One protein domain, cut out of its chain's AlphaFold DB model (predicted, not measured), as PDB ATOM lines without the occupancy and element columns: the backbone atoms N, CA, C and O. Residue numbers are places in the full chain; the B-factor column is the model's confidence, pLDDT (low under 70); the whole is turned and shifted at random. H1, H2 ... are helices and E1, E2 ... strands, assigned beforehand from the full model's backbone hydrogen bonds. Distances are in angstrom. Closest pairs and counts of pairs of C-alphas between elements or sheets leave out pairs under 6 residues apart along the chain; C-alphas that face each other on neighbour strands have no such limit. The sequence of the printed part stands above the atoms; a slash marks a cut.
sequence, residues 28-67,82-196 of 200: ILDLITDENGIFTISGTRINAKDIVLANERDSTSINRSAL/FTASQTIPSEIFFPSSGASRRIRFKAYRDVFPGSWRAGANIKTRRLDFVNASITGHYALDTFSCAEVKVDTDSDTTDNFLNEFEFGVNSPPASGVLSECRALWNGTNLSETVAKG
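AT A GLANCE: This is residues 28 to 67 and 82 to 196 of the 200 residues of an uncharacterized protein of bacterium (UniProt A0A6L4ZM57). Two sheets lie face to face as a sandwich, E3, E4, E5, E6 and E9 in one layer and E8, E7, E10 and E11 in the other, their strands running nearly along each other. At one end of the first layer a small head, H1 with the hairpin of E1 and E2, lies farthest from the middle, and H2 leads from it beside E5 toward E3. The printed part has 155 residues, with named elements in the order H1, E1, E2, H2, then E3 to E11, two helices and 11 strands, mostly strand by class. The first sheet, E3 E4 E5 E6 E9, is mixed, and the second, E8 E7 E10 E11, is antiparallel. The whole is compact, with a radius of gyration of the C-alphas of 16.1 A and spans of 50 by 40 by 27 A.

IN THESE COORDINATES: H1, residues 28 to 32, begins with C-alpha 28 at (8.980, 20.363, -42.427). E1, residues 38 to 41, and E2, residues 44 to 47, follow, and H2, residues 48 to 57, runs 14.6 A. E3 is residues 61 to 63; after the cut come E4, residues 91 to 95, with C-alpha 91 at (26.128, 23.064, -29.778), and E5, residues 102 to 112, 29.8 A long. E6, residues 115 to 124, measures 28.0 A, E7, residues 129 to 139, 29.4 A, and E8, residues 147 to 155, 23.8 A. E9, residues 160 to 168, spans 25.0 A, E10, residues 175 to 184, 27.2 A, and E11, residues 187 to 195, 25.6 A, ending with C-alpha 195 at (21.737, 15.610, -27.901).

HOW THE PARTS SIT: E4, E5 and E6 form a meander, each strand the antiparallel neighbour of the one before; N 92 and O 105 are 2.9 A apart, and N 106 and O 121 are 2.9 A apart. E5 bends by 51 degrees at residue 105 and E6 by 55 degrees at residue 119. The edge strand E3 is parallel to E4, with N 62 and O 91 3.1 A apart, and the edge strand E9 is antiparallel to E6, with N 118 and O 165 3.0 A apart. In the other sheet E7 is antiparallel to E8, with N 134 and O 153 2.9 A apart, and to E10, with N 135 and O 179 3.0 A apart; E10 and E11 form a hairpin, with N 180 and O 191 2.9 A apart. The sheets make a sandwich, two sheets face to face, with the facing parts 8.7 A centre to centre and the strands of one at 24 degrees to those of the other. Across it the closest C-alphas of E5 and E11 are those of Ala 107 and Ala 194, 5.2 A apart, and those of E8 and E9 are of Asp 153 and Glu 163, 5.8 A apart. E9 and E10 are near each other. H2 is on the first sheet and stands at the sheet's level, its height of 0.6 A only just given by a local plane fitted to 6 C-alphas; its closest C-alpha pair with E5 is Val 52 and Asp 110, 6.5 A apart. E1 and E2 form a hairpin, with N 39 and O 46 3.0 A apart. H1 and H2 are close but not clearly touching, the C-alphas of Leu 29 and Ala 48 being 8.0 A apart. In H1 and H2 every O i to N i+4 pair is within hydrogen-bond range.

THE WHOLE: The two C-alphas farthest apart are those of Gly 43 and Leu 67, 51.1 A. Residues 68 to 81 are not printed, and C-alphas 67 and 82 are 20.7 A apart across the cut. Of the links that are printed whole, none is long. The mean pLDDT of the printed part is 74.1, and it is under 70 at residues 57 to 67, 82 to 87, 96 to 101, 125 to 129 and 140 to 159.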
ATOM      1  N   ILE A  28      10.210  21.103 -42.713       77.56
ATOM      2  CA  ILE A  28       8.980  20.363 -42.427       77.56
ATOM      3  C   ILE A  28       8.218  21.066 -41.310       77.56
ATOM      4  O   ILE A  28       7.045  21.383 -41.499       77.56
ATOM      5  N   LEU A  29       8.865  21.352 -40.173       80.00
ATOM      6  CA  LEU A  29       8.201  22.082 -39.086       80.00
ATOM      7  C   LEU A  29       7.758  23.475 -39.525       80.00
ATOM      8  O   LEU A  29       6.652  23.902 -39.198       80.00
ATOM      9  N   ASP A  30       8.598  24.164 -40.288       83.88
ATOM     10  CA  ASP A  30       8.313  25.488 -40.827       83.88
ATOM     11  C   ASP A  30       7.149  25.485 -41.831       83.88
ATOM     12  O   ASP A  30       6.421  26.474 -41.907       83.88
ATOM     13  N   LEU A  31       6.927  24.378 -42.547       83.62
ATOM     14  CA  LEU A  31       5.805  24.204 -43.473       83.62
ATOM     15  C   LEU A  31       4.492  23.833 -42.768       83.62
ATOM     16  O   LEU A  31       3.429  24.286 -43.186       83.62
ATOM     17  N   ILE A  32       4.540  22.985 -41.736       84.75
ATOM     18  CA  ILE A  32       3.327  22.470 -41.074       84.75
ATOM     19  C   ILE A  32       2.823  23.362 -39.933       84.75
ATOM     20  O   ILE A  32       1.750  23.098 -39.389       84.75
ATOM     21  N   THR A  33       3.585  24.387 -39.541       88.81
ATOM     22  CA  THR A  33       3.211  25.333 -38.481       88.81
ATOM     23  C   THR A  33       2.696  26.651 -39.038       88.81
ATOM     24  O   THR A  33       3.179  27.152 -40.051       88.81
ATOM     25  N   ASP A  34       1.762  27.275 -38.324       89.25
ATOM     26  CA  ASP A  34       1.376  28.665 -38.566       89.25
ATOM     27  C   ASP A  34       2.481  29.655 -38.139       89.25
ATOM     28  O   ASP A  34       3.557  29.267 -37.671       89.25
ATOM     29  N   GLU A  35       2.228  30.953 -38.309       87.81
ATOM     30  CA  GLU A  35       3.154  32.041 -37.957       87.81
ATOM     31  C   GLU A  35       3.525  32.110 -36.465       87.81
ATOM     32  O   GLU A  35       4.581  32.631 -36.096       87.81
ATOM     33  N   ASN A  36       2.677  31.545 -35.604       88.31
ATOM     34  CA  ASN A  36       2.905  31.458 -34.167       88.31
ATOM     35  C   ASN A  36       3.688  30.191 -33.788       88.31
ATOM     36  O   ASN A  36       4.041  30.020 -32.620       88.31
ATOM     37  N   GLY A  37       4.000  29.327 -34.760       88.38
ATOM     38  CA  GLY A  37       4.669  28.050 -34.543       88.38
ATOM     39  C   GLY A  37       3.722  26.948 -34.075       88.38
ATOM     40  O   GLY A  37       4.162  25.991 -33.436       88.38
ATOM     41  N   ILE A  38       2.425  27.086 -34.351       91.19
ATOM     42  CA  ILE A  38       1.389  26.165 -33.899       91.19
ATOM     43  C   ILE A  38       0.963  25.258 -35.050       91.19
ATOM     44  O   ILE A  38       0.733  25.711 -36.166       91.19
ATOM     45  N   PHE A  39       0.805  23.968 -34.764       88.62
ATOM     46  CA  PHE A  39       0.205  23.004 -35.683       88.62
ATOM     47  C   PHE A  39      -0.847  22.154 -34.958       88.62
ATOM     48  O   PHE A  39      -0.923  22.149 -33.727       88.62
ATOM     49  N   THR A  40      -1.689  21.441 -35.711       83.31
ATOM     50  CA  THR A  40      -2.697  20.530 -35.144       83.31
ATOM     51  C   THR A  40      -2.473  19.112 -35.656       83.31
ATOM     52  O   THR A  40      -2.501  18.887 -36.863       83.31
ATOM     53  N   ILE A  41      -2.290  18.150 -34.749       79.25
ATOM     54  CA  ILE A  41      -2.270  16.713 -35.068       79.25
ATOM     55  C   ILE A  41      -3.414  16.042 -34.311       79.25
ATOM     56  O   ILE A  41      -3.536  16.190 -33.096       79.25
ATOM     57  N   SER A  42      -4.265  15.307 -35.031       79.69
ATOM     58  CA  SER A  42      -5.369  14.520 -34.454       79.69
ATOM     59  C   SER A  42      -6.279  15.321 -33.506       79.69
ATOM     60  O   SER A  42      -6.673  14.832 -32.452       79.69
ATOM     61  N   GLY A  43      -6.576  16.580 -33.850       81.31
ATOM     62  CA  GLY A  43      -7.411  17.479 -33.040       81.31
ATOM     63  C   GLY A  43      -6.698  18.146 -31.856       81.31
ATOM     64  O   GLY A  43      -7.276  19.027 -31.224       81.31
ATOM     65  N   THR A  44      -5.441  17.791 -31.577       84.00
ATOM     66  CA  THR A  44      -4.633  18.428 -30.529       84.00
ATOM     67  C   THR A  44      -3.836  19.589 -31.114       84.00
ATOM     68  O   THR A  44      -3.036  19.398 -32.030       84.00
ATOM     69  N   ARG A  45      -4.030  20.794 -30.565       88.62
ATOM     70  CA  ARG A  45      -3.250  21.994 -30.900       88.62
ATOM     71  C   ARG A  45      -1.916  21.966 -30.149       88.62
ATOM     72  O   ARG A  45      -1.908  21.900 -28.923       88.62
ATOM     73  N   ILE A  46      -0.805  22.039 -30.874       88.38
ATOM     74  CA  ILE A  46       0.555  21.936 -30.332       88.38
ATOM     75  C   ILE A  46       1.321  23.203 -30.698       88.38
ATOM     76  O   ILE A  46       1.386  23.570 -31.868       88.38
ATOM     77  N   ASN A  47       1.922  23.859 -29.702       91.31
ATOM     78  CA  ASN A  47       2.857  24.954 -29.935       91.31
ATOM     79  C   ASN A  47       4.284  24.398 -30.053       91.31
ATOM     80  O   ASN A  47       4.951  24.144 -29.049       91.31
ATOM     81  N   ALA A  48       4.748  24.191 -31.285       88.94
ATOM     82  CA  ALA A  48       6.082  23.668 -31.555       88.94
ATOM     83  C   ALA A  48       7.176  24.649 -31.124       88.94
ATOM     84  O   ALA A  48       8.242  24.228 -30.677       88.94
ATOM     85  N   LYS A  49       6.913  25.957 -31.244       88.19
ATOM     86  CA  LYS A  49       7.870  27.015 -30.907       88.19
ATOM     87  C   LYS A  49       8.254  26.953 -29.435       88.19
ATOM     88  O   LYS A  49       9.441  26.977 -29.123       88.19
ATOM     89  N   ASP A  50       7.273  26.807 -28.550       88.50
ATOM     90  CA  ASP A  50       7.530  26.722 -27.109       88.50
ATOM     91  C   ASP A  50       8.352  25.476 -26.752       88.50
ATOM     92  O   ASP A  50       9.276  25.563 -25.944       88.50
ATOM     93  N   ILE A  51       8.067  24.337 -27.395       85.88
ATOM     94  CA  ILE A  51       8.800  23.078 -27.190       85.88
ATOM     95  C   ILE A  51      10.263  23.226 -27.621       85.88
ATOM     96  O   ILE A  51      11.170  22.906 -26.856       85.88
ATOM     97  N   VAL A  52      10.502  23.753 -28.825       84.06
ATOM     98  CA  VAL A  52      11.861  23.936 -29.352       84.06
ATOM     99  C   VAL A  52      12.648  24.924 -28.492       84.06
ATOM    100  O   VAL A  52      13.781  24.639 -28.115       84.06
ATOM    101  N   LEU A  53      12.040  26.050 -28.106       85.25
ATOM    102  CA  LEU A  53      12.685  27.036 -27.234       85.25
ATOM    103  C   LEU A  53      12.981  26.483 -25.832       85.25
ATOM    104  O   LEU A  53      13.988  26.860 -25.234       85.25
ATOM    105  N   ALA A  54      12.134  25.601 -25.295       81.94
ATOM    106  CA  ALA A  54      12.406  24.921 -24.031       81.94
ATOM    107  C   ALA A  54      13.617  23.981 -24.156       81.94
ATOM    108  O   ALA A  54      14.538  24.062 -23.346       81.94
ATOM    109  N   ASN A  55      13.680  23.176 -25.220       74.69
ATOM    110  CA  ASN A  55      14.797  22.256 -25.465       74.69
ATOM    111  C   ASN A  55      16.130  22.983 -25.723       74.69
ATOM    112  O   ASN A  55      17.206  22.453 -25.413       74.69
ATOM    113  N   GLU A  56      16.074  24.199 -26.277       73.44
ATOM    114  CA  GLU A  56      17.239  25.073 -26.436       73.44
ATOM    115  C   GLU A  56      17.795  25.565 -25.097       73.44
ATOM    116  O   GLU A  56      19.013  25.656 -24.964       73.44
ATOM    117  N   ARG A  57      16.951  25.813 -24.086       66.88
ATOM    118  CA  ARG A  57      17.415  26.240 -22.750       66.88
ATOM    119  C   ARG A  57      18.217  25.158 -22.025       66.88
ATOM    120  O   ARG A  57      19.149  25.493 -21.304       66.88
ATOM    121  N   ASP A  58      17.929  23.887 -22.292       62.94
ATOM    122  CA  ASP A  58      18.636  22.731 -21.718       62.94
ATOM    123  C   ASP A  58      19.905  22.341 -22.510       62.94
ATOM    124  O   ASP A  58      20.318  21.178 -22.537       62.94
ATOM    125  N   SER A  59      20.503  23.275 -23.253       61.56
ATOM    126  CA  SER A  59      21.656  23.007 -24.125       61.56
ATOM    127  C   SER A  59      22.950  23.573 -23.540       61.56
ATOM    128  O   SER A  59      23.062  24.767 -23.280       61.56
ATOM    129  N   THR A  60      23.962  22.720 -23.373       62.34
ATOM    130  CA  THR A  60      25.329  23.131 -23.031       62.34
ATOM    131  C   THR A  60      26.084  23.512 -24.307       62.34
ATOM    132  O   THR A  60      26.528  22.654 -25.070       62.34
ATOM    133  N   SER A  61      26.217  24.815 -24.560       60.22
ATOM    134  CA  SER A  61      27.002  25.348 -25.681       60.22
ATOM    135  C   SER A  61      28.459  25.597 -25.282       60.22
ATOM    136  O   SER A  61      28.705  26.170 -24.218       60.22
ATOM    137  N   ILE A  62      29.421  25.266 -26.148       59.34
ATOM    138  CA  ILE A  62      30.845  25.599 -25.949       59.34
ATOM    139  C   ILE A  62      31.346  26.476 -27.108       59.34
ATOM    140  O   ILE A  62      31.137  26.165 -28.279       59.34
ATOM    141  N   ASN A  63      32.050  27.567 -26.787       54.66
ATOM    142  CA  ASN A  63      32.815  28.342 -27.769       54.66
ATOM    143  C   ASN A  63      34.205  27.707 -27.929       54.66
ATOM    144  O   ASN A  63      34.999  27.752 -26.988       54.66
ATOM    145  N   ARG A  64      34.513  27.128 -29.097       52.31
ATOM    146  CA  ARG A  64      35.852  26.592 -29.402       52.31
ATOM    147  C   ARG A  64      36.539  27.463 -30.453       52.31
ATOM    148  O   ARG A  64      36.031  27.646 -31.556       52.31
ATOM    149  N   SER A  65      37.705  28.004 -30.108       43.91
ATOM    150  CA  SER A  65      38.579  28.722 -31.044       43.91
ATOM    151  C   SER A  65      39.348  27.702 -31.890       43.91
ATOM    152  O   SER A  65      40.038  26.850 -31.338       43.91
ATOM    153  N   ALA A  66      39.192  27.757 -33.214       43.88
ATOM    154  CA  ALA A  66      39.694  26.740 -34.138       43.88
ATOM    155  C   ALA A  66      41.235  26.622 -34.140       43.88
ATOM    156  O   ALA A  66      41.935  27.616 -34.329       43.88
ATOM    157  N   LEU A  67      41.745  25.393 -33.996       33.94
ATOM    158  CA  LEU A  67      43.116  24.989 -34.326       33.94
ATOM    159  C   LEU A  67      43.078  24.026 -35.525       33.94
ATOM    160  O   LEU A  67      42.189  23.189 -35.641       33.94
ATOM    161  N   PHE A  82      34.791   6.195 -29.118       36.34
ATOM    162  CA  PHE A  82      34.756   7.110 -27.996       36.34
ATOM    163  C   PHE A  82      35.022   6.303 -26.722       36.34
ATOM    164  O   PHE A  82      34.360   5.304 -26.465       36.34
ATOM    165  N   THR A  83      36.028   6.716 -25.962       28.09
ATOM    166  CA  THR A  83      36.277   6.216 -24.610       28.09
ATOM    167  C   THR A  83      36.553   7.413 -23.716       28.09
ATOM    168  O   THR A  83      37.404   8.238 -24.055       28.09
ATOM    169  N   ALA A  84      35.864   7.430 -22.574       30.56
ATOM    170  CA  ALA A  84      35.854   8.387 -21.471       30.56
ATOM    171  C   ALA A  84      34.796   9.499 -21.576       30.56
ATOM    172  O   ALA A  84      35.064  10.547 -22.153       30.56
ATOM    173  N   SER A  85      33.647   9.270 -20.919       41.97
ATOM    174  CA  SER A  85      32.777  10.200 -20.156       41.97
ATOM    175  C   SER A  85      32.992  11.707 -20.404       41.97
ATOM    176  O   SER A  85      33.197  12.488 -19.469       41.97
ATOM    177  N   GLN A  86      32.935  12.142 -21.659       51.00
ATOM    178  CA  GLN A  86      32.907  13.546 -22.038       51.00
ATOM    179  C   GLN A  86      31.477  13.874 -22.430       51.00
ATOM    180  O   GLN A  86      30.896  13.244 -23.312       51.00
ATOM    181  N   THR A  87      30.899  14.877 -21.776       62.28
ATOM    182  CA  THR A  87      29.630  15.452 -22.203       62.28
ATOM    183  C   THR A  87      29.863  16.112 -23.559       62.28
ATOM    184  O   THR A  87      30.392  17.223 -23.633       62.28
ATOM    185  N   ILE A  88      29.531  15.411 -24.642       74.50
ATOM    186  CA  ILE A  88      29.575  15.986 -25.985       74.50
ATOM    187  C   ILE A  88      28.548  17.127 -26.014       74.50
ATOM    188  O   ILE A  88      27.387  16.904 -25.657       74.50
ATOM    189  N   PRO A  89      28.946  18.359 -26.377       81.62
ATOM    190  CA  PRO A  89      28.033  19.489 -26.357       81.62
ATOM    191  C   PRO A  89      26.956  19.319 -27.427       81.62
ATOM    192  O   PRO A  89      27.200  18.795 -28.515       81.62
ATOM    193  N   SER A  90      25.763  19.837 -27.155       84.56
ATOM    194  CA  SER A  90      24.708  19.898 -28.170       84.56
ATOM    195  C   SER A  90      24.942  21.000 -29.193       84.56
ATOM    196  O   SER A  90      24.300  21.014 -30.239       84.56
ATOM    197  N   GLU A  91      25.843  21.936 -28.903       86.31
ATOM    198  CA  GLU A  91      26.128  23.064 -29.778       86.31
ATOM    199  C   GLU A  91      27.567  23.563 -29.610       86.31
ATOM    200  O   GLU A  91      28.062  23.737 -28.492       86.31
ATOM    201  N   ILE A  92      28.231  23.828 -30.735       84.19
ATOM    202  CA  ILE A  92      29.572  24.415 -30.787       84.19
ATOM    203  C   ILE A  92      29.546  25.619 -31.720       84.19
ATOM    204  O   ILE A  92      29.040  25.552 -32.844       84.19
ATOM    205  N   PHE A  93      30.137  26.718 -31.260       82.75
ATOM    206  CA  PHE A  93      30.360  27.909 -32.069       82.75
ATOM    207  C   PHE A  93      31.843  28.079 -32.360       82.75
ATOM    208  O   PHE A  93      32.672  28.026 -31.447       82.75
ATOM    209  N   PHE A  94      32.149  28.379 -33.621       79.81
ATOM    210  CA  PHE A  94      33.485  28.774 -34.044       79.81
ATOM    211  C   PHE A  94      33.471  30.258 -34.419       79.81
ATOM    212  O   PHE A  94      32.752  30.660 -35.349       79.81
ATOM    213  N   PRO A  95      34.230  31.097 -33.696       71.94
ATOM    214  CA  PRO A  95      34.394  32.494 -34.054       71.94
ATOM    215  C   PRO A  95      35.320  32.636 -35.271       71.94
ATOM    216  O   PRO A  95      36.256  31.861 -35.453       71.94
ATOM    217  N   SER A  96      35.091  33.666 -36.083       67.56
ATOM    218  CA  SER A  96      36.048  34.176 -37.074       67.56
ATOM    219  C   SER A  96      36.451  35.605 -36.708       67.56
ATOM    220  O   SER A  96      35.850  36.230 -35.829       67.56
ATOM    221  N   SER A  97      37.503  36.126 -37.345       57.25
ATOM    222  CA  SER A  97      37.915  37.518 -37.188       57.25
ATOM    223  C   SER A  97      36.745  38.450 -37.540       57.25
ATOM    224  O   SER A  97      36.294  38.541 -38.683       57.25
ATOM    225  N   GLY A  98      36.227  39.123 -36.508       54.84
ATOM    226  CA  GLY A  98      35.011  39.935 -36.554       54.84
ATOM    227  C   GLY A  98      33.810  39.235 -35.908       54.84
ATOM    228  O   GLY A  98      33.366  38.181 -36.354       54.84
ATOM    229  N   ALA A  99      33.220  39.871 -34.890       50.25
ATOM    230  CA  ALA A  99      32.124  39.334 -34.065       50.25
ATOM    231  C   ALA A  99      30.855  38.899 -34.839       50.25
ATOM    232  O   ALA A  99      29.970  38.247 -34.288       50.25
ATOM    233  N   SER A 100      30.741  39.267 -36.117       56.78
ATOM    234  CA  SER A 100      29.605  38.972 -36.992       56.78
ATOM    235  C   SER A 100      29.769  37.706 -37.845       56.78
ATOM    236  O   SER A 100      28.773  37.238 -38.405       56.78
ATOM    237  N   ARG A 101      30.975  37.125 -37.930       64.62
ATOM    238  CA  ARG A 101      31.250  35.882 -38.669       64.62
ATOM    239  C   ARG A 101      31.370  34.732 -37.676       64.62
ATOM    240  O   ARG A 101      32.377  34.581 -36.994       64.62
ATOM    241  N   ARG A 102      30.313  33.929 -37.585       76.38
ATOM    242  CA  ARG A 102      30.273  32.711 -36.772       76.38
ATOM    243  C   ARG A 102      29.644  31.586 -37.566       76.38
ATOM    244  O   ARG A 102      28.624  31.802 -38.226       76.38
ATOM    245  N   ILE A 103      30.235  30.411 -37.443       80.50
ATOM    246  CA  ILE A 103      29.641  29.149 -37.862       80.50
ATOM    247  C   ILE A 103      29.292  28.348 -36.612       80.50
ATOM    248  O   ILE A 103      29.968  28.437 -35.583       80.50
ATOM    249  N   ARG A 104      28.184  27.623 -36.691       86.50
ATOM    250  CA  ARG A 104      27.599  26.878 -35.586       86.50
ATOM    251  C   ARG A 104      27.318  25.461 -36.031       86.50
ATOM    252  O   ARG A 104      26.657  25.280 -37.050       86.50
ATOM    253  N   PHE A 105      27.774  24.496 -35.247       88.12
ATOM    254  CA  PHE A 105      27.355  23.102 -35.346       88.12
ATOM    255  C   PHE A 105      26.379  22.843 -34.203       88.12
ATOM    256  O   PHE A 105      26.681  23.193 -33.063       88.12
ATOM    257  N   LYS A 106      25.206  22.281 -34.490       88.81
ATOM    258  CA  LYS A 106      24.174  22.030 -33.478       88.81
ATOM    259  C   LYS A 106      23.517  20.680 -33.709       88.81
ATOM    260  O   LYS A 106      22.965  20.468 -34.781       88.81
ATOM    261  N   ALA A 107      23.507  19.832 -32.688       88.25
ATOM    262  CA  ALA A 107      22.633  18.670 -32.603       88.25
ATOM    263  C   ALA A 107      21.307  19.065 -31.946       88.25
ATOM    264  O   ALA A 107      21.260  19.902 -31.039       88.25
ATOM    265  N   TYR A 108      20.217  18.447 -32.379       87.12
ATOM    266  CA  TYR A 108      18.900  18.675 -31.806       87.12
ATOM    267  C   TYR A 108      18.095  17.384 -31.735       87.12
ATOM    268  O   TYR A 108      18.292  16.444 -32.502       87.12
ATOM    269  N   ARG A 109      17.177  17.356 -30.773       87.38
ATOM    270  CA  ARG A 109      16.226  16.276 -30.548       87.38
ATOM    271  C   ARG A 109      14.981  16.897 -29.942       87.38
ATOM    272  O   ARG A 109      14.996  17.260 -28.768       87.38
ATOM    273  N   ASP A 110      13.929  17.002 -30.739       87.44
ATOM    274  CA  ASP A 110      12.659  17.569 -30.311       87.44
ATOM    275  C   ASP A 110      11.575  16.499 -30.379       87.44
ATOM    276  O   ASP A 110      11.402  15.820 -31.393       87.44
ATOM    277  N   VAL A 111      10.846  16.347 -29.278       85.44
ATOM    278  CA  VAL A 111       9.720  15.422 -29.173       85.44
ATOM    279  C   VAL A 111       8.449  16.245 -29.068       85.44
ATOM    280  O   VAL A 111       8.311  17.085 -28.179       85.44
ATOM    281  N   PHE A 112       7.519  15.984 -29.975       84.12
ATOM    282  CA  PHE A 112       6.193  16.576 -30.000       84.12
ATOM    283  C   PHE A 112       5.155  15.493 -29.666       84.12
ATOM    284  O   PHE A 112       5.418  14.295 -29.808       84.12
ATOM    285  N   PRO A 113       3.941  15.857 -29.232       82.00
ATOM    286  CA  PRO A 113       2.875  14.873 -29.097       82.00
ATOM    287  C   PRO A 113       2.593  14.169 -30.439       82.00
ATOM    288  O   PRO A 113       2.124  14.789 -31.390       82.00
ATOM    289  N   GLY A 114       2.897  12.869 -30.518       76.88
ATOM    290  CA  GLY A 114       2.667  12.032 -31.706       76.88
ATOM    291  C   GLY A 114       3.730  12.123 -32.810       76.88
ATOM    292  O   GLY A 114       3.624  11.399 -33.802       76.88
ATOM    293  N   SER A 115       4.765  12.951 -32.658       81.88
ATOM    294  CA  SER A 115       5.864  13.047 -33.625       81.88
ATOM    295  C   SER A 115       7.184  13.453 -32.975       81.88
ATOM    296  O   SER A 115       7.237  13.878 -31.826       81.88
ATOM    297  N   TRP A 116       8.288  13.302 -33.691       84.62
ATOM    298  CA  TRP A 116       9.604  13.694 -33.201       84.62
ATOM    299  C   TRP A 116      10.536  14.005 -34.363       84.62
ATOM    300  O   TRP A 116      10.332  13.526 -35.481       84.62
ATOM    301  N   ARG A 117      11.584  14.774 -34.069       85.62
ATOM    302  CA  ARG A 117      12.733  14.963 -34.953       85.62
ATOM    303  C   ARG A 117      14.037  14.862 -34.180       85.62
ATOM    304  O   ARG A 117      14.106  15.262 -33.016       85.62
ATOM    305  N   ALA A 118      15.072  14.368 -34.832       86.00
ATOM    306  CA  ALA A 118      16.430  14.386 -34.310       86.00
ATOM    307  C   ALA A 118      17.406  14.563 -35.469       86.00
ATOM    308  O   ALA A 118      17.105  14.122 -36.571       86.00
ATOM    309  N   GLY A 119      18.549  15.195 -35.232       87.62
ATOM    310  CA  GLY A 119      19.524  15.451 -36.287       87.62
ATOM    311  C   GLY A 119      20.572  16.472 -35.876       87.62
ATOM    312  O   GLY A 119      20.724  16.794 -34.691       87.62
ATOM    313  N   ALA A 120      21.255  17.033 -36.867       86.69
ATOM    314  CA  ALA A 120      22.136  18.172 -36.675       86.69
ATOM    315  C   ALA A 120      22.114  19.137 -37.856       86.69
ATOM    316  O   ALA A 120      21.842  18.766 -38.992       86.69
ATOM    317  N   ASN A 121      22.458  20.394 -37.573       87.44
ATOM    318  CA  ASN A 121      22.684  21.409 -38.588       87.44
ATOM    319  C   ASN A 121      24.031  22.114 -38.434       87.44
ATOM    320  O   ASN A 121      24.583  22.260 -37.339       87.44
ATOM    321  N   ILE A 122      24.523  22.599 -39.569       83.75
ATOM    322  CA  ILE A 122      25.629  23.536 -39.686       83.75
ATOM    323  C   ILE A 122      25.051  24.843 -40.219       83.75
ATOM    324  O   ILE A 122      24.451  24.868 -41.290       83.75
ATOM    325  N   LYS A 123      25.228  25.941 -39.480       82.56
ATOM    326  CA  LYS A 123      24.670  27.253 -39.837       82.56
ATOM    327  C   LYS A 123      25.728  28.344 -39.782       82.56
ATOM    328  O   LYS A 123      26.425  28.489 -38.777       82.56
ATOM    329  N   THR A 124      25.791  29.168 -40.824       77.62
ATOM    330  CA  THR A 124      26.579  30.408 -40.863       77.62
ATOM    331  C   THR A 124      25.717  31.590 -41.315       77.62
ATOM    332  O   THR A 124      24.677  31.422 -41.947       77.62
ATOM    333  N   ARG A 125      26.113  32.816 -40.953       66.19
ATOM    334  CA  ARG A 125      25.390  34.051 -41.321       66.19
ATOM    335  C   ARG A 125      25.788  34.631 -42.687       66.19
ATOM    336  O   ARG A 125      25.126  35.562 -43.136       66.19
ATOM    337  N   ARG A 126      26.870  34.160 -43.320       64.44
ATOM    338  CA  ARG A 126      27.391  34.694 -44.599       64.44
ATOM    339  C   ARG A 126      27.915  33.588 -45.525       64.44
ATOM    340  O   ARG A 126      28.343  32.550 -45.028       64.44
ATOM    341  N   LEU A 127      27.927  33.898 -46.830       57.88
ATOM    342  CA  LEU A 127      28.328  33.097 -48.011       57.88
ATOM    343  C   LEU A 127      29.815  32.692 -48.071       57.88
ATOM    344  O   LEU A 127      30.444  32.785 -49.116       57.88
ATOM    345  N   ASP A 128      30.388  32.235 -46.962       62.88
ATOM    346  CA  ASP A 128      31.808  31.851 -46.876       62.88
ATOM    347  C   ASP A 128      32.012  30.324 -46.862       62.88
ATOM    348  O   ASP A 128      33.030  29.814 -46.384       62.88
ATOM    349  N   PHE A 129      30.997  29.587 -47.302       64.50
ATOM    350  CA  PHE A 129      30.903  28.142 -47.190       64.50
ATOM    351  C   PHE A 129      31.341  27.488 -48.499       64.50
ATOM    352  O   PHE A 129      30.755  27.744 -49.544       64.50
ATOM    353  N   VAL A 130      32.403  26.683 -48.454       70.06
ATOM    354  CA  VAL A 130      32.919  26.001 -49.653       70.06
ATOM    355  C   VAL A 130      32.355  24.585 -49.752       70.06
ATOM    356  O   VAL A 130      32.044  24.112 -50.840       70.06
ATOM    357  N   ASN A 131      32.260  23.887 -48.619       75.50
ATOM    358  CA  ASN A 131      31.686  22.547 -48.508       75.50
ATOM    359  C   ASN A 131      31.378  22.246 -47.035       75.50
ATOM    360  O   ASN A 131      32.164  22.641 -46.171       75.50
ATOM    361  N   ALA A 132      30.320  21.498 -46.742       78.94
ATOM    362  CA  ALA A 132      30.201  20.769 -45.486       78.94
ATOM    363  C   ALA A 132      29.537  19.415 -45.646       78.94
ATOM    364  O   ALA A 132      28.858  19.139 -46.630       78.94
ATOM    365  N   SER A 133      29.707  18.603 -44.612       83.12
ATOM    366  CA  SER A 133      29.008  17.345 -44.437       83.12
ATOM    367  C   SER A 133      28.553  17.178 -42.995       83.12
ATOM    368  O   SER A 133      29.259  17.582 -42.064       83.12
ATOM    369  N   ILE A 134      27.411  16.527 -42.824       80.00
ATOM    370  CA  ILE A 134      26.925  16.044 -41.536       80.00
ATOM    371  C   ILE A 134      26.736  14.542 -41.668       80.00
ATOM    372  O   ILE A 134      26.039  14.095 -42.576       80.00
ATOM    373  N   THR A 135      27.341  13.784 -40.759       82.12
ATOM    374  CA  THR A 135      27.058  12.357 -40.588       82.12
ATOM    375  C   THR A 135      26.324  12.178 -39.269       82.12
ATOM    376  O   THR A 135      26.907  12.416 -38.211       82.12
ATOM    377  N   GLY A 136      25.045  11.816 -39.321       75.12
ATOM    378  CA  GLY A 136      24.210  11.593 -38.143       75.12
ATOM    379  C   GLY A 136      24.162  10.125 -37.749       75.12
ATOM    380  O   GLY A 136      23.908   9.259 -38.583       75.12
ATOM    381  N   HIS A 137      24.379   9.862 -36.465       81.06
ATOM    382  CA  HIS A 137      24.275   8.559 -35.824       81.06
ATOM    383  C   HIS A 137      23.094   8.595 -34.852       81.06
ATOM    384  O   HIS A 137      23.094   9.346 -33.871       81.06
ATOM    385  N   TYR A 138      22.075   7.790 -35.137       75.62
ATOM    386  CA  TYR A 138      20.807   7.795 -34.413       75.62
ATOM    387  C   TYR A 138      20.710   6.611 -33.464       75.62
ATOM    388  O   TYR A 138      20.908   5.461 -33.867       75.62
ATOM    389  N   ALA A 139      20.360   6.895 -32.211       72.62
ATOM    390  CA  ALA A 139      20.176   5.889 -31.176       72.62
ATOM    391  C   ALA A 139      18.691   5.722 -30.814       72.62
ATOM    392  O   ALA A 139      17.915   6.680 -30.847       72.62
ATOM    393  N   LEU A 140      18.305   4.498 -30.438       66.38
ATOM    394  CA  LEU A 140      17.007   4.195 -29.807       66.38
ATOM    395  C   LEU A 140      17.118   3.966 -28.288       66.38
ATOM    396  O   LEU A 140      16.104   3.992 -27.597       66.38
ATOM    397  N   ASP A 141      18.332   3.773 -27.767       61.81
ATOM    398  CA  ASP A 141      18.629   3.660 -26.336       61.81
ATOM    399  C   ASP A 141      19.412   4.892 -25.847       61.81
ATOM    400  O   ASP A 141      20.324   5.370 -26.523       61.81
ATOM    401  N   THR A 142      19.005   5.472 -24.716       56.34
ATOM    402  CA  THR A 142      19.578   6.702 -24.140       56.34
ATOM    403  C   THR A 142      20.974   6.496 -23.555       56.34
ATOM    404  O   THR A 142      21.704   7.469 -23.384       56.34
ATOM    405  N   PHE A 143      21.346   5.256 -23.220       52.19
ATOM    406  CA  PHE A 143      22.544   4.986 -22.416       52.19
ATOM    407  C   PHE A 143      23.786   4.607 -23.217       52.19
ATOM    408  O   PHE A 143      24.893   4.855 -22.757       52.19
ATOM    409  N   SER A 144      23.616   3.995 -24.386       54.44
ATOM    410  CA  SER A 144      24.724   3.392 -25.132       54.44
ATOM    411  C   SER A 144      25.066   4.118 -26.435       54.44
ATOM    412  O   SER A 144      26.041   3.748 -27.086       54.44
ATOM    413  N   CYS A 145      24.255   5.103 -26.851       58.59
ATOM    414  CA  CYS A 145      24.247   5.626 -28.223       58.59
ATOM    415  C   CYS A 145      24.371   4.502 -29.264       58.59
ATOM    416  O   CYS A 145      25.045   4.669 -30.279       58.59
ATOM    417  N   ALA A 146      23.769   3.336 -28.982       53.66
ATOM    418  CA  ALA A 146      23.841   2.187 -29.864       53.66
ATOM    419  C   ALA A 146      23.251   2.594 -31.211       53.66
ATOM    420  O   ALA A 146      22.054   2.865 -31.325       53.66
ATOM    421  N   GLU A 147      24.134   2.698 -32.198       61.41
ATOM    422  CA  GLU A 147      23.824   3.178 -33.530       61.41
ATOM    423  C   GLU A 147      22.817   2.233 -34.178       61.41
ATOM    424  O   GLU A 147      23.103   1.067 -34.454       61.41
ATOM    425  N   VAL A 148      21.615   2.742 -34.408       53.88
ATOM    426  CA  VAL A 148      20.569   2.022 -35.139       53.88
ATOM    427  C   VAL A 148      20.576   2.439 -36.603       53.88
ATOM    428  O   VAL A 148      20.148   1.682 -37.479       53.88
ATOM    429  N   LYS A 149      21.081   3.645 -36.884       61.34
ATOM    430  CA  LYS A 149      21.179   4.176 -38.233       61.34
ATOM    431  C   LYS A 149      22.286   5.225 -38.350       61.34
ATOM    432  O   LYS A 149      22.484   6.025 -37.439       61.34
ATOM    433  N   VAL A 150      22.919   5.234 -39.525       61.75
ATOM    434  CA  VAL A 150      23.774   6.315 -40.024       61.75
ATOM    435  C   VAL A 150      23.124   6.938 -41.252       61.75
ATOM    436  O   VAL A 150      22.641   6.210 -42.129       61.75
ATOM    437  N   ASP A 151      23.114   8.264 -41.318       59.75
ATOM    438  CA  ASP A 151      22.785   9.019 -42.528       59.75
ATOM    439  C   ASP A 151      23.849  10.091 -42.788       59.75
ATOM    440  O   ASP A 151      24.616  10.461 -41.896       59.75
ATOM    441  N   THR A 152      23.957  10.555 -44.030       63.31
ATOM    442  CA  THR A 152      24.944  11.578 -44.394       63.31
ATOM    443  C   THR A 152      24.355  12.550 -45.395       63.31
ATOM    444  O   THR A 152      23.837  12.131 -46.428       63.31
ATOM    445  N   ASP A 153      24.507  13.842 -45.119       61.75
ATOM    446  CA  ASP A 153      24.236  14.907 -46.082       61.75
ATOM    447  C   ASP A 153      25.502  15.734 -46.333       61.75
ATOM    448  O   ASP A 153      26.357  15.875 -45.452       61.75
ATOM    449  N   SER A 154      25.644  16.267 -47.544       66.25
ATOM    450  CA  SER A 154      26.759  17.133 -47.915       66.25
ATOM    451  C   SER A 154      26.336  18.193 -48.918       66.25
ATOM    452  O   SER A 154      25.669  17.872 -49.905       66.25
ATOM    453  N   ASP A 155      26.810  19.419 -48.722       64.25
ATOM    454  CA  ASP A 155      26.529  20.535 -49.619       64.25
ATOM    455  C   ASP A 155      27.785  21.338 -49.963       64.25
ATOM    456  O   ASP A 155      28.714  21.446 -49.164       64.25
ATOM    457  N   THR A 156      27.803  21.909 -51.164       60.28
ATOM    458  CA  THR A 156      28.889  22.718 -51.728       60.28
ATOM    459  C   THR A 156      28.487  24.163 -52.026       60.28
ATOM    460  O   THR A 156      29.331  24.911 -52.514       60.28
ATOM    461  N   THR A 157      27.233  24.574 -51.794       57.94
ATOM    462  CA  THR A 157      26.763  25.910 -52.215       57.94
ATOM    463  C   THR A 157      26.130  26.773 -51.125       57.94
ATOM    464  O   THR A 157      25.919  27.964 -51.365       57.94
ATOM    465  N   ASP A 158      25.876  26.241 -49.924       59.06
ATOM    466  CA  ASP A 158      24.865  26.846 -49.049       59.06
ATOM    467  C   ASP A 158      25.379  27.216 -47.649       59.06
ATOM    468  O   ASP A 158      26.282  26.603 -47.087       59.06
ATOM    469  N   ASN A 159      24.766  28.239 -47.043       67.56
ATOM    470  CA  ASN A 159      25.095  28.730 -45.690       67.56
ATOM    471  C   ASN A 159      24.483  27.899 -44.557       67.56
ATOM    472  O   ASN A 159      24.584  28.262 -43.376       67.56
ATOM    473  N   PHE A 160      23.767  26.848 -44.932       72.12
ATOM    474  CA  PHE A 160      22.992  26.018 -44.043       72.12
ATOM    475  C   PHE A 160      22.994  24.596 -44.588       72.12
ATOM    476  O   PHE A 160      22.643  24.385 -45.741       72.12
ATOM    477  N   LEU A 161      23.392  23.647 -43.751       77.19
ATOM    478  CA  LEU A 161      23.305  22.219 -44.023       77.19
ATOM    479  C   LEU A 161      22.571  21.575 -42.856       77.19
ATOM    480  O   LEU A 161      22.828  21.931 -41.705       77.19
ATOM    481  N   ASN A 162      21.663  20.651 -43.139       77.31
ATOM    482  CA  ASN A 162      20.886  19.959 -42.125       77.31
ATOM    483  C   ASN A 162      20.731  18.493 -42.506       77.31
ATOM    484  O   ASN A 162      20.359  18.190 -43.631       77.31
ATOM    485  N   GLU A 163      20.947  17.609 -41.545       76.56
ATOM    486  CA  GLU A 163      20.661  16.187 -41.665       76.56
ATOM    487  C   GLU A 163      19.781  15.810 -40.475       76.56
ATOM    488  O   GLU A 163      20.057  16.214 -39.342       76.56
ATOM    489  N   PHE A 164      18.667  15.131 -40.746       78.56
ATOM    490  CA  PHE A 164      17.713  14.779 -39.709       78.56
ATOM    491  C   PHE A 164      16.836  13.593 -40.068       78.56
ATOM    492  O   PHE A 164      16.545  13.296 -41.230       78.56
ATOM    493  N   GLU A 165      16.302  12.998 -39.013       76.81
ATOM    494  CA  GLU A 165      15.193  12.075 -39.049       76.81
ATOM    495  C   GLU A 165      13.940  12.677 -38.450       76.81
ATOM    496  O   GLU A 165      13.974  13.477 -37.513       76.81
ATOM    497  N   PHE A 166      12.815  12.224 -38.988       76.94
ATOM    498  CA  PHE A 166      11.492  12.570 -38.517       76.94
ATOM    499  C   PHE A 166      10.640  11.309 -38.397       76.94
ATOM    500  O   PHE A 166      10.638  10.457 -39.293       76.94
ATOM    501  N   GLY A 167       9.883  11.214 -37.309       75.62
ATOM    502  CA  GLY A 167       8.951  10.121 -37.070       75.62
ATOM    503  C   GLY A 167       7.579  10.621 -36.644       75.62
ATOM    504  O   GLY A 167       7.450  11.592 -35.904       75.62
ATOM    505  N   VAL A 168       6.539   9.922 -37.099       75.62
ATOM    506  CA  VAL A 168       5.141  10.114 -36.682       75.62
ATOM    507  C   VAL A 168       4.634   8.792 -36.131       75.62
ATOM    508  O   VAL A 168       4.903   7.752 -36.732       75.62
ATOM    509  N   ASN A 169       3.928   8.813 -34.999       73.88
ATOM    510  CA  ASN A 169       3.364   7.623 -34.347       73.88
ATOM    511  C   ASN A 169       4.375   6.468 -34.185       73.88
ATOM    512  O   ASN A 169       4.026   5.296 -34.292       73.88
ATOM    513  N   SER A 170       5.643   6.807 -33.963       74.19
ATOM    514  CA  SER A 170       6.749   5.861 -33.804       74.19
ATOM    515  C   SER A 170       7.577   6.237 -32.577       74.19
ATOM    516  O   SER A 170       7.555   7.405 -32.174       74.19
ATOM    517  N   PRO A 171       8.298   5.274 -31.969       75.62
ATOM    518  CA  PRO A 171       9.189   5.570 -30.856       75.62
ATOM    519  C   PRO A 171      10.205   6.657 -31.246       75.62
ATOM    520  O   PRO A 171      10.795   6.555 -32.324       75.62
ATOM    521  N   PRO A 172      10.402   7.696 -30.414       75.31
ATOM    522  CA  PRO A 172      11.385   8.731 -30.687       75.31
ATOM    523  C   PRO A 172      12.802   8.184 -30.587       75.31
ATOM    524  O   PRO A 172      13.082   7.353 -29.721       75.31
ATOM    525  N   ALA A 173      13.708   8.719 -31.409       73.88
ATOM    526  CA  ALA A 173      15.136   8.543 -31.177       73.88
ATOM    527  C   ALA A 173      15.465   8.948 -29.730       73.88
ATOM    528  O   ALA A 173      14.962   9.957 -29.217       73.88
ATOM    529  N   SER A 174      16.278   8.153 -29.044       78.50
ATOM    530  CA  SER A 174      16.736   8.438 -27.683       78.50
ATOM    531  C   SER A 174      17.791   9.540 -27.675       78.50
ATOM    532  O   SER A 174      17.804  10.375 -26.774       78.50
ATOM    533  N   GLY A 175      18.611   9.581 -28.724       80.69
ATOM    534  CA  GLY A 175      19.669  10.553 -28.909       80.69
ATOM    535  C   GLY A 175      20.176  10.583 -30.344       80.69
ATOM    536  O   GLY A 175      19.895   9.697 -31.153       80.69
ATOM    537  N   VAL A 176      20.926  11.637 -30.637       82.75
ATOM    538  CA  VAL A 176      21.670  11.803 -31.881       82.75
ATOM    539  C   VAL A 176      23.092  12.228 -31.547       82.75
ATOM    540  O   VAL A 176      23.304  13.070 -30.665       82.75
ATOM    541  N   LEU A 177      24.049  11.631 -32.245       86.00
ATOM    542  CA  LEU A 177      25.441  12.049 -32.296       86.00
ATOM    543  C   LEU A 177      25.760  12.372 -33.748       86.00
ATOM    544  O   LEU A 177      25.566  11.531 -34.617       86.00
ATOM    545  N   SER A 178      26.240  13.577 -34.018       85.69
ATOM    546  CA  SER A 178      26.514  14.012 -35.382       85.69
ATOM    547  C   SER A 178      27.945  14.494 -35.522       85.69
ATOM    548  O   SER A 178      28.406  15.357 -34.771       85.69
ATOM    549  N   GLU A 179      28.639  13.951 -36.516       86.75
ATOM    550  CA  GLU A 179      29.920  14.468 -36.975       86.75
ATOM    551  C   GLU A 179      29.672  15.597 -37.976       86.75
ATOM    552  O   GLU A 179      29.183  15.368 -39.084       86.75
ATOM    553  N   CYS A 180      30.029  16.821 -37.598       84.19
ATOM    554  CA  CYS A 180      29.876  18.002 -38.438       84.19
ATOM    555  C   CYS A 180      31.239  18.420 -38.986       84.19
ATOM    556  O   CYS A 180      32.178  18.652 -38.221       84.19
ATOM    557  N   ARG A 181      31.348  18.557 -40.311       85.62
ATOM    558  CA  ARG A 181      32.575  18.996 -40.989       85.62
ATOM    559  C   ARG A 181      32.263  20.129 -41.944       85.62
ATOM    560  O   ARG A 181      31.325  20.006 -42.715       85.62
ATOM    561  N   ALA A 182      33.052  21.197 -41.941       81.12
ATOM    562  CA  ALA A 182      32.871  22.324 -42.854       81.12
ATOM    563  C   ALA A 182      34.211  22.927 -43.287       81.12
ATOM    564  O   ALA A 182      35.082  23.173 -42.457       81.12
ATOM    565  N   LEU A 183      34.356  23.229 -44.577       80.56
ATOM    566  CA  LEU A 183      35.377  24.132 -45.103       80.56
ATOM    567  C   LEU A 183      34.778  25.540 -45.164       80.56
ATOM    568  O   LEU A 183      34.048  25.887 -46.097       80.56
ATOM    569  N   TRP A 184      35.084  26.345 -44.150       78.38
ATOM    570  CA  TRP A 184      34.542  27.688 -43.969       78.38
ATOM    571  C   TRP A 184      35.665  28.721 -44.000       78.38
ATOM    572  O   TRP A 184      36.609  28.647 -43.214       78.38
ATOM    573  N   ASN A 185      35.584  29.684 -44.924       76.19
ATOM    574  CA  ASN A 185      36.596  30.734 -45.104       76.19
ATOM    575  C   ASN A 185      38.041  30.184 -45.234       76.19
ATOM    576  O   ASN A 185      38.987  30.745 -44.683       76.19
ATOM    577  N   GLY A 186      38.209  29.052 -45.928       75.38
ATOM    578  CA  GLY A 186      39.508  28.389 -46.114       75.38
ATOM    579  C   GLY A 186      40.003  27.570 -44.913       75.38
ATOM    580  O   GLY A 186      41.063  26.956 -45.002       75.38
ATOM    581  N   THR A 187      39.253  27.520 -43.810       76.31
ATOM    582  CA  THR A 187      39.562  26.705 -42.628       76.31
ATOM    583  C   THR A 187      38.695  25.449 -42.603       76.31
ATOM    584  O   THR A 187      37.475  25.534 -42.729       76.31
ATOM    585  N   ASN A 188      39.318  24.283 -42.416       78.25
ATOM    586  CA  ASN A 188      38.593  23.042 -42.149       78.25
ATOM    587  C   ASN A 188      38.216  22.990 -40.668       78.25
ATOM    588  O   ASN A 188      39.078  23.086 -39.797       78.25
ATOM    589  N   LEU A 189      36.928  22.830 -40.402       82.25
ATOM    590  CA  LEU A 189      36.349  22.646 -39.082       82.25
ATOM    591  C   LEU A 189      35.746  21.248 -39.019       82.25
ATOM    592  O   LEU A 189      35.076  20.827 -39.961       82.25
ATOM    593  N   SER A 190      35.980  20.540 -37.921       84.94
ATOM    594  CA  SER A 190      35.440  19.204 -37.689       84.94
ATOM    595  C   SER A 190      35.234  19.015 -36.196       84.94
ATOM    596  O   SER A 190      36.202  19.050 -35.447       84.94
ATOM    597  N   GLU A 191      33.993  18.821 -35.772       84.75
ATOM    598  CA  GLU A 191      33.653  18.542 -34.374       84.75
ATOM    599  C   GLU A 191      32.414  17.646 -34.296       84.75
ATOM    600  O   GLU A 191      31.612  17.573 -35.232       84.75
ATOM    601  N   THR A 192      32.246  16.998 -33.147       84.50
ATOM    602  CA  THR A 192      31.068  16.185 -32.839       84.50
ATOM    603  C   THR A 192      30.121  16.961 -31.933       84.50
ATOM    604  O   THR A 192      30.539  17.556 -30.938       84.50
ATOM    605  N   VAL A 193      28.832  16.930 -32.263       85.94
ATOM    606  CA  VAL A 193      27.748  17.458 -31.426       85.94
ATOM    607  C   VAL A 193      26.761  16.345 -31.100       85.94
ATOM    608  O   VAL A 193      26.532  15.463 -31.923       85.94
ATOM    609  N   ALA A 194      26.174  16.367 -29.906       86.56
ATOM    610  CA  ALA A 194      25.217  15.343 -29.497       86.56
ATOM    611  C   ALA A 194      24.069  15.908 -28.657       86.56
ATOM    612  O   ALA A 194      24.235  16.856 -27.892       86.56
ATOM    613  N   LYS A 195      22.887  15.297 -28.763       85.00
ATOM    614  CA  LYS A 195      21.737  15.610 -27.901       85.00
ATOM    615  C   LYS A 195      21.037  14.317 -27.497       85.00
ATOM    616  O   LYS A 195      20.725  13.492 -28.348       85.00
ATOM    617  N   GLY A 196      20.787  14.150 -26.197       78.94
ATOM    618  CA  GLY A 196      20.151  12.943 -25.642       78.94
ATOM    619  C   GLY A 196      21.047  11.697 -25.626       78.94
ATOM    620  O   GLY A 196      20.571  10.614 -25.312       78.94
TER     621      GLY A 196